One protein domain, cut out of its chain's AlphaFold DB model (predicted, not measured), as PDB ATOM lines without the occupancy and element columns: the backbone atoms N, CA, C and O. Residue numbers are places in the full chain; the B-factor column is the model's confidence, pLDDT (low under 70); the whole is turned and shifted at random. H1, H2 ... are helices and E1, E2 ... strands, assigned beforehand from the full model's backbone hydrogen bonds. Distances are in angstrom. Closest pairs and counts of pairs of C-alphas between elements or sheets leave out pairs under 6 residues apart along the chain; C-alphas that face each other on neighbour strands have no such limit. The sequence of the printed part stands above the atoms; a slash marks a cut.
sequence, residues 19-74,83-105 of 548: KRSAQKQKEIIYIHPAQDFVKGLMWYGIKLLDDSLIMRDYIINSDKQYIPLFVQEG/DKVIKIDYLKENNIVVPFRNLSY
ATOM      1  N   LYS A  19     207.788 202.712 150.697       72.00
ATOM      2  CA  LYS A  19     207.295 202.433 152.057       72.00
ATOM      3  C   LYS A  19     205.786 202.649 152.167       72.00
ATOM      4  O   LYS A  19     205.098 201.764 152.662       72.00
ATOM      5  N   ARG A  20     205.258 203.768 151.653       71.12
ATOM      6  CA  ARG A  20     203.809 204.048 151.618       71.12
ATOM      7  C   ARG A  20     203.054 203.018 150.778       71.12
ATOM      8  O   ARG A  20     202.017 202.530 151.209       71.12
ATOM      9  N   SER A  21     203.582 202.662 149.608       70.19
ATOM     10  CA  SER A  21     202.990 201.652 148.728       70.19
ATOM     11  C   SER A  21     203.005 200.265 149.371       70.19
ATOM     12  O   SER A  21     201.968 199.616 149.407       70.19
ATOM     13  N   ALA A  22     204.122 199.849 149.969       66.69
ATOM     14  CA  ALA A  22     204.253 198.576 150.670       66.69
ATOM     15  C   ALA A  22     203.343 198.499 151.904       66.69
ATOM     16  O   ALA A  22     202.768 197.449 152.182       66.69
ATOM     17  N   GLN A  23     203.189 199.602 152.640       68.56
ATOM     18  CA  GLN A  23     202.290 199.676 153.789       68.56
ATOM     19  C   GLN A  23     200.827 199.574 153.349       68.56
ATOM     20  O   GLN A  23     200.098 198.748 153.885       68.56
ATOM     21  N   LYS A  24     200.444 200.289 152.284       66.69
ATOM     22  CA  LYS A  24     199.119 200.166 151.664       66.69
ATOM     23  C   LYS A  24     198.871 198.759 151.106       66.69
ATOM     24  O   LYS A  24     197.777 198.230 151.238       66.69
ATOM     25  N   GLN A  25     199.889 198.115 150.535       62.81
ATOM     26  CA  GLN A  25     199.785 196.772 149.958       62.81
ATOM     27  C   GLN A  25     199.579 195.677 151.013       62.81
ATOM     28  O   GLN A  25     198.910 194.688 150.725       62.81
ATOM     29  N   LYS A  26     200.094 195.856 152.238       64.44
ATOM     30  CA  LYS A  26     199.822 194.949 153.369       64.44
ATOM     31  C   LYS A  26     198.361 194.972 153.821       64.44
ATOM     32  O   LYS A  26     197.919 194.024 154.459       64.44
ATOM     33  N   GLU A  27     197.639 196.039 153.504       70.75
ATOM     34  CA  GLU A  27     196.232 196.201 153.864       70.75
ATOM     35  C   GLU A  27     195.286 195.728 152.752       70.75
ATOM     36  O   GLU A  27     194.087 195.631 153.000       70.75
ATOM     37  N   ILE A  28     195.805 195.406 151.555       76.69
ATOM     38  CA  ILE A  28     194.995 194.934 150.427       76.69
ATOM     39  C   ILE A  28     194.508 193.509 150.666       76.69
ATOM     40  O   ILE A  28     195.266 192.603 151.012       76.69
ATOM     41  N   ILE A  29     193.227 193.306 150.393       80.88
ATOM     42  CA  ILE A  29     192.514 192.060 150.603       80.88
ATOM     43  C   ILE A  29     191.976 191.582 149.275       80.88
ATOM     44  O   ILE A  29     191.121 192.218 148.669       80.88
ATOM     45  N   TYR A  30     192.462 190.433 148.835       84.06
ATOM     46  CA  TYR A  30     191.978 189.819 147.614       84.06
ATOM     47  C   TYR A  30     190.784 188.926 147.920       84.06
ATOM     48  O   TYR A  30     190.851 188.114 148.839       84.06
ATOM     49  N   ILE A  31     189.710 189.082 147.146       87.38
ATOM     50  CA  ILE A  31     188.520 188.234 147.242       87.38
ATOM     51  C   ILE A  31     188.302 187.559 145.903       87.38
ATOM     52  O   ILE A  31     188.193 188.220 144.868       87.38
ATOM     53  N   HIS A  32     188.225 186.235 145.921       89.56
ATOM     54  CA  HIS A  32     187.843 185.484 144.744       89.56
ATOM     55  C   HIS A  32     186.340 185.656 144.447       89.56
ATOM     56  O   HIS A  32     185.523 185.367 145.319       89.56
ATOM     57  N   PRO A  33     185.932 186.069 143.229       87.44
ATOM     58  CA  PRO A  33     184.539 186.431 142.967       87.44
ATOM     59  C   PRO A  33     183.573 185.248 143.023       87.44
ATOM     60  O   PRO A  33     182.425 185.447 143.380       87.44
ATOM     61  N   ALA A  34     183.999 184.029 142.670       91.69
ATOM     62  CA  ALA A  34     183.106 182.869 142.716       91.69
ATOM     63  C   ALA A  34     182.755 182.460 144.155       91.69
ATOM     64  O   ALA A  34     181.584 182.258 144.472       91.69
ATOM     65  N   GLN A  35     183.773 182.341 145.009       94.25
ATOM     66  CA  GLN A  35     183.648 181.907 146.392       94.25
ATOM     67  C   GLN A  35     184.921 182.235 147.167       94.25
ATOM     68  O   GLN A  35     186.013 181.856 146.735       94.25
ATOM     69  N   ASP A  36     184.792 182.866 148.330       94.38
ATOM     70  CA  ASP A  36     185.915 183.071 149.245       94.38
ATOM     71  C   ASP A  36     185.452 183.204 150.697       94.38
ATOM     72  O   ASP A  36     184.281 183.465 150.970       94.38
ATOM     73  N   PHE A  37     186.384 183.048 151.632       95.62
ATOM     74  CA  PHE A  37     186.159 183.324 153.046       95.62
ATOM     75  C   PHE A  37     187.277 184.216 153.576       95.62
ATOM     76  O   PHE A  37     188.420 183.782 153.743       95.62
ATOM     77  N   VAL A  38     186.945 185.481 153.829       91.19
ATOM     78  CA  VAL A  38     187.924 186.525 154.136       91.19
ATOM     79  C   VAL A  38     187.371 187.448 155.212       91.19
ATOM     80  O   VAL A  38     186.194 187.798 155.193       91.19
ATOM     81  N   LYS A  39     188.214 187.828 156.185       87.81
ATOM     82  CA  LYS A  39     187.821 188.654 157.347       87.81
ATOM     83  C   LYS A  39     186.616 188.101 158.136       87.81
ATOM     84  O   LYS A  39     185.897 188.846 158.789       87.81
ATOM     85  N   GLY A  40     186.407 186.784 158.118       91.31
ATOM     86  CA  GLY A  40     185.284 186.159 158.820       91.31
ATOM     87  C   GLY A  40     183.949 186.218 158.073       91.31
ATOM     88  O   GLY A  40     182.933 185.869 158.674       91.31
ATOM     89  N   LEU A  41     183.952 186.649 156.808       93.81
ATOM     90  CA  LEU A  41     182.782 186.743 155.938       93.81
ATOM     91  C   LEU A  41     182.914 185.759 154.779       93.81
ATOM     92  O   LEU A  41     183.973 185.671 154.151       93.81
ATOM     93  N   MET A  42     181.830 185.041 154.496       97.25
ATOM     94  CA  MET A  42     181.697 184.250 153.280       97.25
ATOM     95  C   MET A  42     181.298 185.164 152.131       97.25
ATOM     96  O   MET A  42     180.468 186.048 152.328       97.25
ATOM     97  N   TRP A  43     181.859 184.930 150.951       94.81
ATOM     98  CA  TRP A  43     181.564 185.665 149.725       94.81
ATOM     99  C   TRP A  43     181.143 184.694 148.630       94.81
ATOM    100  O   TRP A  43     181.793 183.662 148.456       94.81
ATOM    101  N   TYR A  44     180.107 185.051 147.870       95.69
ATOM    102  CA  TYR A  44     179.692 184.349 146.656       95.69
ATOM    103  C   TYR A  44     179.474 185.308 145.499       95.69
ATOM    104  O   TYR A  44     178.976 186.418 145.681       95.69
ATOM    105  N   GLY A  45     179.778 184.835 144.298       92.69
ATOM    106  CA  GLY A  45     179.394 185.502 143.063       92.69
ATOM    107  C   GLY A  45     177.932 185.233 142.744       92.69
ATOM    108  O   GLY A  45     177.493 184.086 142.786       92.69
ATOM    109  N   ILE A  46     177.193 186.280 142.397       92.25
ATOM    110  CA  ILE A  46     175.801 186.205 141.955       92.25
ATOM    111  C   ILE A  46     175.623 186.963 140.643       92.25
ATOM    112  O   ILE A  46     176.402 187.858 140.307       92.25
ATOM    113  N   LYS A  47     174.576 186.613 139.899       88.94
ATOM    114  CA  LYS A  47     174.166 187.352 138.708       88.94
ATOM    115  C   LYS A  47     172.747 187.862 138.903       88.94
ATOM    116  O   LYS A  47     171.867 187.076 139.237       88.94
ATOM    117  N   LEU A  48     172.536 189.156 138.689       86.12
ATOM    118  CA  LEU A  48     171.232 189.805 138.818       86.12
ATOM    119  C   LEU A  48     170.898 190.553 137.532       86.12
ATOM    120  O   LEU A  48     171.792 191.070 136.861       86.12
ATOM    121  N   LEU A  49     169.614 190.602 137.205       85.00
ATOM    122  CA  LEU A  49     169.099 191.387 136.095       85.00
ATOM    123  C   LEU A  49     169.005 192.857 136.528       85.00
ATOM    124  O   LEU A  49     168.468 193.130 137.600       85.00
ATOM    125  N   ASP A  50     169.546 193.781 135.735       79.81
ATOM    126  CA  ASP A  50     169.353 195.218 135.960       79.81
ATOM    127  C   ASP A  50     168.036 195.729 135.340       79.81
ATOM    128  O   ASP A  50     167.347 195.005 134.617       79.81
ATOM    129  N   ASP A  51     167.697 196.996 135.604       77.19
ATOM    130  CA  ASP A  51     166.486 197.659 135.086       77.19
ATOM    131  C   ASP A  51     166.425 197.677 133.543       77.19
ATOM    132  O   ASP A  51     165.361 197.840 132.951       77.19
ATOM    133  N   SER A  52     167.570 197.489 132.875       79.81
ATOM    134  CA  SER A  52     167.694 197.397 131.415       79.81
ATOM    135  C   SER A  52     167.617 195.957 130.893       79.81
ATOM    136  O   SER A  52     167.895 195.718 129.718       79.81
ATOM    137  N   LEU A  53     167.241 194.993 131.740       81.50
ATOM    138  CA  LEU A  53     167.177 193.564 131.428       81.50
ATOM    139  C   LEU A  53     168.533 192.957 131.026       81.50
ATOM    140  O   LEU A  53     168.595 191.980 130.275       81.50
ATOM    141  N   ILE A  54     169.634 193.510 131.540       82.50
ATOM    142  CA  ILE A  54     170.985 192.993 131.321       82.50
ATOM    143  C   ILE A  54     171.435 192.234 132.567       82.50
ATOM    144  O   ILE A  54     171.372 192.738 133.686       82.50
ATOM    145  N   MET A  55     171.931 191.010 132.378       84.44
ATOM    146  CA  MET A  55     172.536 190.242 133.467       84.44
ATOM    147  C   MET A  55     173.879 190.860 133.864       84.44
ATOM    148  O   MET A  55     174.799 190.965 133.049       84.44
ATOM    149  N   ARG A  56     173.993 191.245 135.133       84.75
ATOM    150  CA  ARG A  56     175.169 191.877 135.733       84.75
ATOM    151  C   ARG A  56     175.750 191.001 136.834       84.75
ATOM    152  O   ARG A  56     175.022 190.337 137.570       84.75
ATOM    153  N   ASP A  57     177.069 191.051 136.956       86.44
ATOM    154  CA  ASP A  57     177.821 190.293 137.951       86.44
ATOM    155  C   ASP A  57     177.965 191.098 139.242       86.44
ATOM    156  O   ASP A  57     178.384 192.260 139.223       86.44
ATOM    157  N   TYR A  58     177.666 190.452 140.363       87.38
ATOM    158  CA  TYR A  58     177.859 190.986 141.704       87.38
ATOM    159  C   TYR A  58     178.554 189.946 142.583       87.38
ATOM    160  O   TYR A  58     178.546 188.752 142.289       87.38
ATOM    161  N   ILE A  59     179.115 190.394 143.697       89.00
ATOM    162  CA  ILE A  59     179.436 189.525 144.833       89.00
ATOM    163  C   ILE A  59     178.535 189.885 146.004       89.00
ATOM    164  O   ILE A  59     178.227 191.058 146.185       89.00
ATOM    165  N   ILE A  60     178.124 188.893 146.786       91.94
ATOM    166  CA  ILE A  60     177.353 189.053 148.020       91.94
ATOM    167  C   ILE A  60     178.098 188.402 149.182       91.94
ATOM    168  O   ILE A  60     178.754 187.374 148.985       91.94
ATOM    169  N   ASN A  61     178.003 188.983 150.378       93.31
ATOM    170  CA  ASN A  61     178.630 188.433 151.579       93.31
ATOM    171  C   ASN A  61     177.653 188.092 152.710       93.31
ATOM    172  O   ASN A  61     176.466 188.412 152.652       93.31
ATOM    173  N   SER A  62     178.185 187.455 153.758       95.06
ATOM    174  CA  SER A  62     177.466 187.098 154.992       95.06
ATOM    175  C   SER A  62     176.734 188.268 155.668       95.06
ATOM    176  O   SER A  62     175.720 188.040 156.317       95.06
ATOM    177  N   ASP A  63     177.205 189.505 155.490       90.81
ATOM    178  CA  ASP A  63     176.592 190.720 156.049       90.81
ATOM    179  C   ASP A  63     175.561 191.350 155.088       90.81
ATOM    180  O   ASP A  63     175.146 192.494 155.271       90.81
ATOM    181  N   LYS A  64     175.136 190.614 154.048       89.06
ATOM    182  CA  LYS A  64     174.169 191.043 153.017       89.06
ATOM    183  C   LYS A  64     174.646 192.227 152.171       89.06
ATOM    184  O   LYS A  64     173.856 192.902 151.509       89.06
ATOM    185  N   GLN A  65     175.953 192.465 152.126       84.12
ATOM    186  CA  GLN A  65     176.533 193.490 151.268       84.12
ATOM    187  C   GLN A  65     176.740 192.916 149.865       84.12
ATOM    188  O   GLN A  65     177.472 191.947 149.684       84.12
ATOM    189  N   TYR A  66     176.093 193.526 148.873       80.81
ATOM    190  CA  TYR A  66     176.305 193.253 147.448       80.81
ATOM    191  C   TYR A  66     177.274 194.266 146.825       80.81
ATOM    192  O   TYR A  66     177.220 195.440 147.176       80.81
ATOM    193  N   ILE A  67     178.144 193.854 145.906       78.50
ATOM    194  CA  ILE A  67     179.106 194.745 145.240       78.50
ATOM    195  C   ILE A  67     179.104 194.453 143.735       78.50
ATOM    196  O   ILE A  67     179.330 193.300 143.360       78.50
ATOM    197  N   PRO A  68     178.858 195.452 142.866       77.75
ATOM    198  CA  PRO A  68     178.876 195.261 141.419       77.75
ATOM    199  C   PRO A  68     180.300 195.022 140.899       77.75
ATOM    200  O   PRO A  68     181.226 195.758 141.236       77.75
ATOM    201  N   LEU A  69     180.480 194.029 140.022       76.06
ATOM    202  CA  LEU A  69     181.774 193.729 139.388       76.06
ATOM    203  C   LEU A  69     181.988 194.454 138.048       76.06
ATOM    204  O   LEU A  69     183.096 194.449 137.510       76.06
ATOM    205  N   PHE A  70     180.957 195.109 137.509       69.06
ATOM    206  CA  PHE A  70     180.984 195.733 136.180       69.06
ATOM    207  C   PHE A  70     181.479 197.187 136.158       69.06
ATOM    208  O   PHE A  70     181.631 197.747 135.072       69.06
ATOM    209  N   VAL A  71     181.749 197.817 137.308       57.09
ATOM    210  CA  VAL A  71     182.150 199.231 137.320       57.09
ATOM    211  C   VAL A  71     183.642 199.384 137.015       57.09
ATOM    212  O   VAL A  71     184.504 198.890 137.746       57.09
ATOM    213  N   GLN A  72     183.961 200.053 135.905       47.34
ATOM    214  CA  GLN A  72     185.328 200.459 135.568       47.34
ATOM    215  C   GLN A  72     185.779 201.616 136.473       47.34
ATOM    216  O   GLN A  72     184.969 202.442 136.887       47.34
ATOM    217  N   GLU A  73     187.077 201.694 136.780       43.59
ATOM    218  CA  GLU A  73     187.640 202.899 137.398       43.59
ATOM    219  C   GLU A  73     187.382 204.106 136.477       43.59
ATOM    220  O   GLU A  73     187.798 204.084 135.320       43.59
ATOM    221  N   GLY A  74     186.697 205.143 136.979       39.28
ATOM    222  CA  GLY A  74     186.513 206.419 136.270       39.28
ATOM    223  C   GLY A  74     185.121 206.705 135.690       39.28
ATOM    224  O   GLY A  74     184.983 207.683 134.962       39.28
ATOM    225  N   ASP A  83     170.093 204.964 146.667       42.38
ATOM    226  CA  ASP A  83     170.159 203.502 146.811       42.38
ATOM    227  C   ASP A  83     171.244 202.803 145.950       42.38
ATOM    228  O   ASP A  83     171.557 201.626 146.183       42.38
ATOM    229  N   LYS A  84     171.871 203.484 144.971       40.97
ATOM    230  CA  LYS A  84     172.838 202.857 144.031       40.97
ATOM    231  C   LYS A  84     174.307 203.260 144.230       40.97
ATOM    232  O   LYS A  84     175.191 202.503 143.819       40.97
ATOM    233  N   VAL A  85     174.602 204.370 144.908       37.59
ATOM    234  CA  VAL A  85     175.976 204.922 145.023       37.59
ATOM    235  C   VAL A  85     176.835 204.253 146.122       37.59
ATOM    236  O   VAL A  85     178.057 204.364 146.131       37.59
ATOM    237  N   ILE A  86     176.256 203.420 146.992       45.31
ATOM    238  CA  ILE A  86     176.881 202.990 148.265       45.31
ATOM    239  C   ILE A  86     178.119 202.043 148.152       45.31
ATOM    240  O   ILE A  86     178.782 201.784 149.154       45.31
ATOM    241  N   LYS A  87     178.504 201.471 146.995       52.78
ATOM    242  CA  LYS A  87     179.353 200.236 146.997       52.78
ATOM    243  C   LYS A  87     180.760 200.279 146.399       52.78
ATOM    244  O   LYS A  87     181.541 199.370 146.686       52.78
ATOM    245  N   ILE A  88     181.133 201.287 145.610       52.28
ATOM    246  CA  ILE A  88     182.522 201.389 145.105       52.28
ATOM    247  C   ILE A  88     183.455 201.898 146.202       52.28
ATOM    248  O   ILE A  88     184.587 201.414 146.318       52.28
ATOM    249  N   ASP A  89     182.963 202.812 147.036       56.28
ATOM    250  CA  ASP A  89     183.712 203.325 148.176       56.28
ATOM    251  C   ASP A  89     183.954 202.227 149.205       56.28
ATOM    252  O   ASP A  89     185.087 202.078 149.641       56.28
ATOM    253  N   TYR A  90     182.999 201.317 149.434       63.69
ATOM    254  CA  TYR A  90     183.197 200.164 150.320       63.69
ATOM    255  C   TYR A  90     184.436 199.320 149.963       63.69
ATOM    256  O   TYR A  90     185.211 198.960 150.852       63.69
ATOM    257  N   LEU A  91     184.661 198.999 148.677       67.69
ATOM    258  CA  LEU A  91     185.850 198.241 148.261       67.69
ATOM    259  C   LEU A  91     187.136 199.021 148.557       67.69
ATOM    260  O   LEU A  91     188.099 198.448 149.064       67.69
ATOM    261  N   LYS A  92     187.154 200.324 148.257       66.00
ATOM    262  CA  LYS A  92     188.319 201.189 148.482       66.00
ATOM    263  C   LYS A  92     188.585 201.406 149.974       66.00
ATOM    264  O   LYS A  92     189.725 201.259 150.401       66.00
ATOM    265  N   GLU A  93     187.550 201.687 150.758       67.94
ATOM    266  CA  GLU A  93     187.580 201.885 152.212       67.94
ATOM    267  C   GLU A  93     188.040 200.630 152.954       67.94
ATOM    268  O   GLU A  93     188.775 200.715 153.934       67.94
ATOM    269  N   ASN A  94     187.653 199.447 152.465       69.88
ATOM    270  CA  ASN A  94     188.034 198.171 153.070       69.88
ATOM    271  C   ASN A  94     189.294 197.550 152.455       69.88
ATOM    272  O   ASN A  94     189.652 196.427 152.834       69.88
ATOM    273  N   ASN A  95     189.961 198.267 151.541       74.88
ATOM    274  CA  ASN A  95     191.131 197.821 150.787       74.88
ATOM    275  C   ASN A  95     190.907 196.478 150.054       74.88
ATOM    276  O   ASN A  95     191.811 195.654 149.954       74.88
ATOM    277  N   ILE A  96     189.703 196.225 149.540       75.06
ATOM    278  CA  ILE A  96     189.345 194.984 148.846       75.06
ATOM    279  C   ILE A  96     189.632 195.100 147.346       75.06
ATOM    280  O   ILE A  96     189.213 196.043 146.677       75.06
ATOM    281  N   VAL A  97     190.292 194.085 146.791       75.94
ATOM    282  CA  VAL A  97     190.549 193.926 145.359       75.94
ATOM    283  C   VAL A  97     189.962 192.603 144.879       75.94
ATOM    284  O   VAL A  97     190.307 191.532 145.370       75.94
ATOM    285  N   VAL A  98     189.112 192.665 143.856       73.94
ATOM    286  CA  VAL A  98     188.594 191.476 143.171       73.94
ATOM    287  C   VAL A  98     189.402 191.284 141.877       73.94
ATOM    288  O   VAL A  98     189.265 192.092 140.953       73.94
ATOM    289  N   PRO A  99     190.293 190.273 141.793       63.66
ATOM    290  CA  PRO A  99     191.247 190.137 140.689       63.66
ATOM    291  C   PRO A  99     190.595 189.680 139.376       63.66
ATOM    292  O   PRO A  99     191.133 189.941 138.299       63.66
ATOM    293  N   PHE A 100     189.431 189.033 139.451       67.50
ATOM    294  CA  PHE A 100     188.630 188.619 138.303       67.50
ATOM    295  C   PHE A 100     187.261 189.292 138.389       67.50
ATOM    296  O   PHE A 100     186.617 189.245 139.429       67.50
ATOM    297  N   ARG A 101     186.807 189.932 137.308       61.25
ATOM    298  CA  ARG A 101     185.527 190.668 137.290       61.25
ATOM    299  C   ARG A 101     184.428 189.997 136.467       61.25
ATOM    300  O   ARG A 101     183.353 190.561 136.334       61.25
ATOM    301  N   ASN A 102     184.697 188.796 135.956       64.25
ATOM    302  CA  ASN A 102     183.746 188.017 135.170       64.25
ATOM    303  C   ASN A 102     183.452 186.707 135.898       64.25
ATOM    304  O   ASN A 102     184.361 185.900 136.106       64.25
ATOM    305  N   LEU A 103     182.189 186.487 136.244       71.19
ATOM    306  CA  LEU A 103     181.678 185.194 136.692       71.19
ATOM    307  C   LEU A 103     181.220 184.405 135.465       71.19
ATOM    308  O   LEU A 103     180.446 184.932 134.661       71.19
ATOM    309  N   SER A 104     181.641 183.145 135.298       71.75
ATOM    310  CA  SER A 104     181.102 182.340 134.189       71.75
ATOM    311  C   SER A 104     179.633 181.983 134.427       71.75
ATOM    312  O   SER A 104     178.826 182.120 133.513       71.75
ATOM    313  N   TYR A 105     179.256 181.599 135.649       73.81
ATOM    314  CA  TYR A 105     177.868 181.325 136.039       73.81
ATOM    315  C   TYR A 105     177.671 181.456 137.562       73.81
ATOM    316  O   TYR A 105     178.634 181.427 138.324       73.81
TER     317      TYR A 105
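What this domain is: This is residues 19 to 74 and 83 to 105 of the 548 residues of an uncharacterized protein of Pelotomaculum sp. FP (UniProt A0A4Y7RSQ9). Four antiparallel strands, E1 to E4, form a twisted sheet that curls like an open trough, and two unnamed stretches pair briefly on its open side, residues 29 to 30 with residues 96 to 97. The short helix H2 grazes the sheet by E4, while the short helix H1 lies off at one end of the long axis, away from the sheet. The printed part has 79 residues, with two named helices and four named strands in the order H1 E1 E2 E3 E4 H2; the sheet order is E1, E2, E3, E4. The class is mixed, helices and strands, with 38 residues in named elements, under half of those printed. The whole is compact, with a radius of gyration of the C-alphas of 13.3 A, yet elongated in outline, spanning 46 by 28 by 23 A.

Where its parts are: H1 covers residues 19 to 26 and begins at C-alpha 19, at (207.295, 202.433, 152.057); it is 10.7 A long from first to last C-alpha. E1, residues 35 to 38, is 10.0 A long. E2, residues 41 to 49, is the longest strand at 24.5 A and runs from C-alpha 41 at (182.782, 186.743, 155.938) to C-alpha 49 at (169.099, 191.387, 136.095). E3, residues 55 to 61, is 19.2 A long, and E4, residues 66 to 68, is 6.9 A long. H2, residues 87 to 93, is 9.9 A long and ends at C-alpha 93, at (187.580, 201.885, 152.212). Residues 94 to 105 hold no named element.

How they stand to each other: The sheet is a meander, each strand the antiparallel neighbour of the one before, with E1 and E4 as its edge strands. E1 and E2 form a hairpin, their directions 142 degrees apart; N 43 and O 36 are within hydrogen-bond range at 2.8 A, as are N 38 and O 41 at 3.0 A. E2 and E3 form a hairpin at 160 degrees; the C-alphas of Gly 45 and Ile 59 face each other at 4.4 A, and N 46 and O 58 are 2.8 A apart. E3 and E4 form a hairpin at 141 degrees, with N 67 and O 59 2.8 A apart. From edge to edge the strands' lines turn by 63 degrees and the way across the sheet turns by 80 degrees. The sheet is only just strongly twisted, its C-alphas lying up to 4.0 A off the best plane. H2 is on the sheet but only grazes it, with residues 87 to 91; the closest C-alphas of E4 and H2 are those of Ile 67 and Lys 87, 5.8 A apart. H1 is not on the sheet, and it is apart from H2. In H1 every O i to N i+4 pair is within hydrogen-bond range; in H2 it is 2 of 3.

The domain as a whole: The two C-alphas farthest apart are those of Lys 19 and Leu 53, at 46.0 A. Residues 75 to 82 are not printed, and C-alphas 74 and 83 are 19.7 A apart across this cut, which falls in the link from E4 to H2. Of the links that are printed whole, the three between the strands are tight and the one from H1 to E1, with 8 residues, is short. The mean pLDDT of the printed part is 75.6; it is under 70 at residues 22 to 26, 70 to 74, 83 to 94 and 99 to 102 of this model.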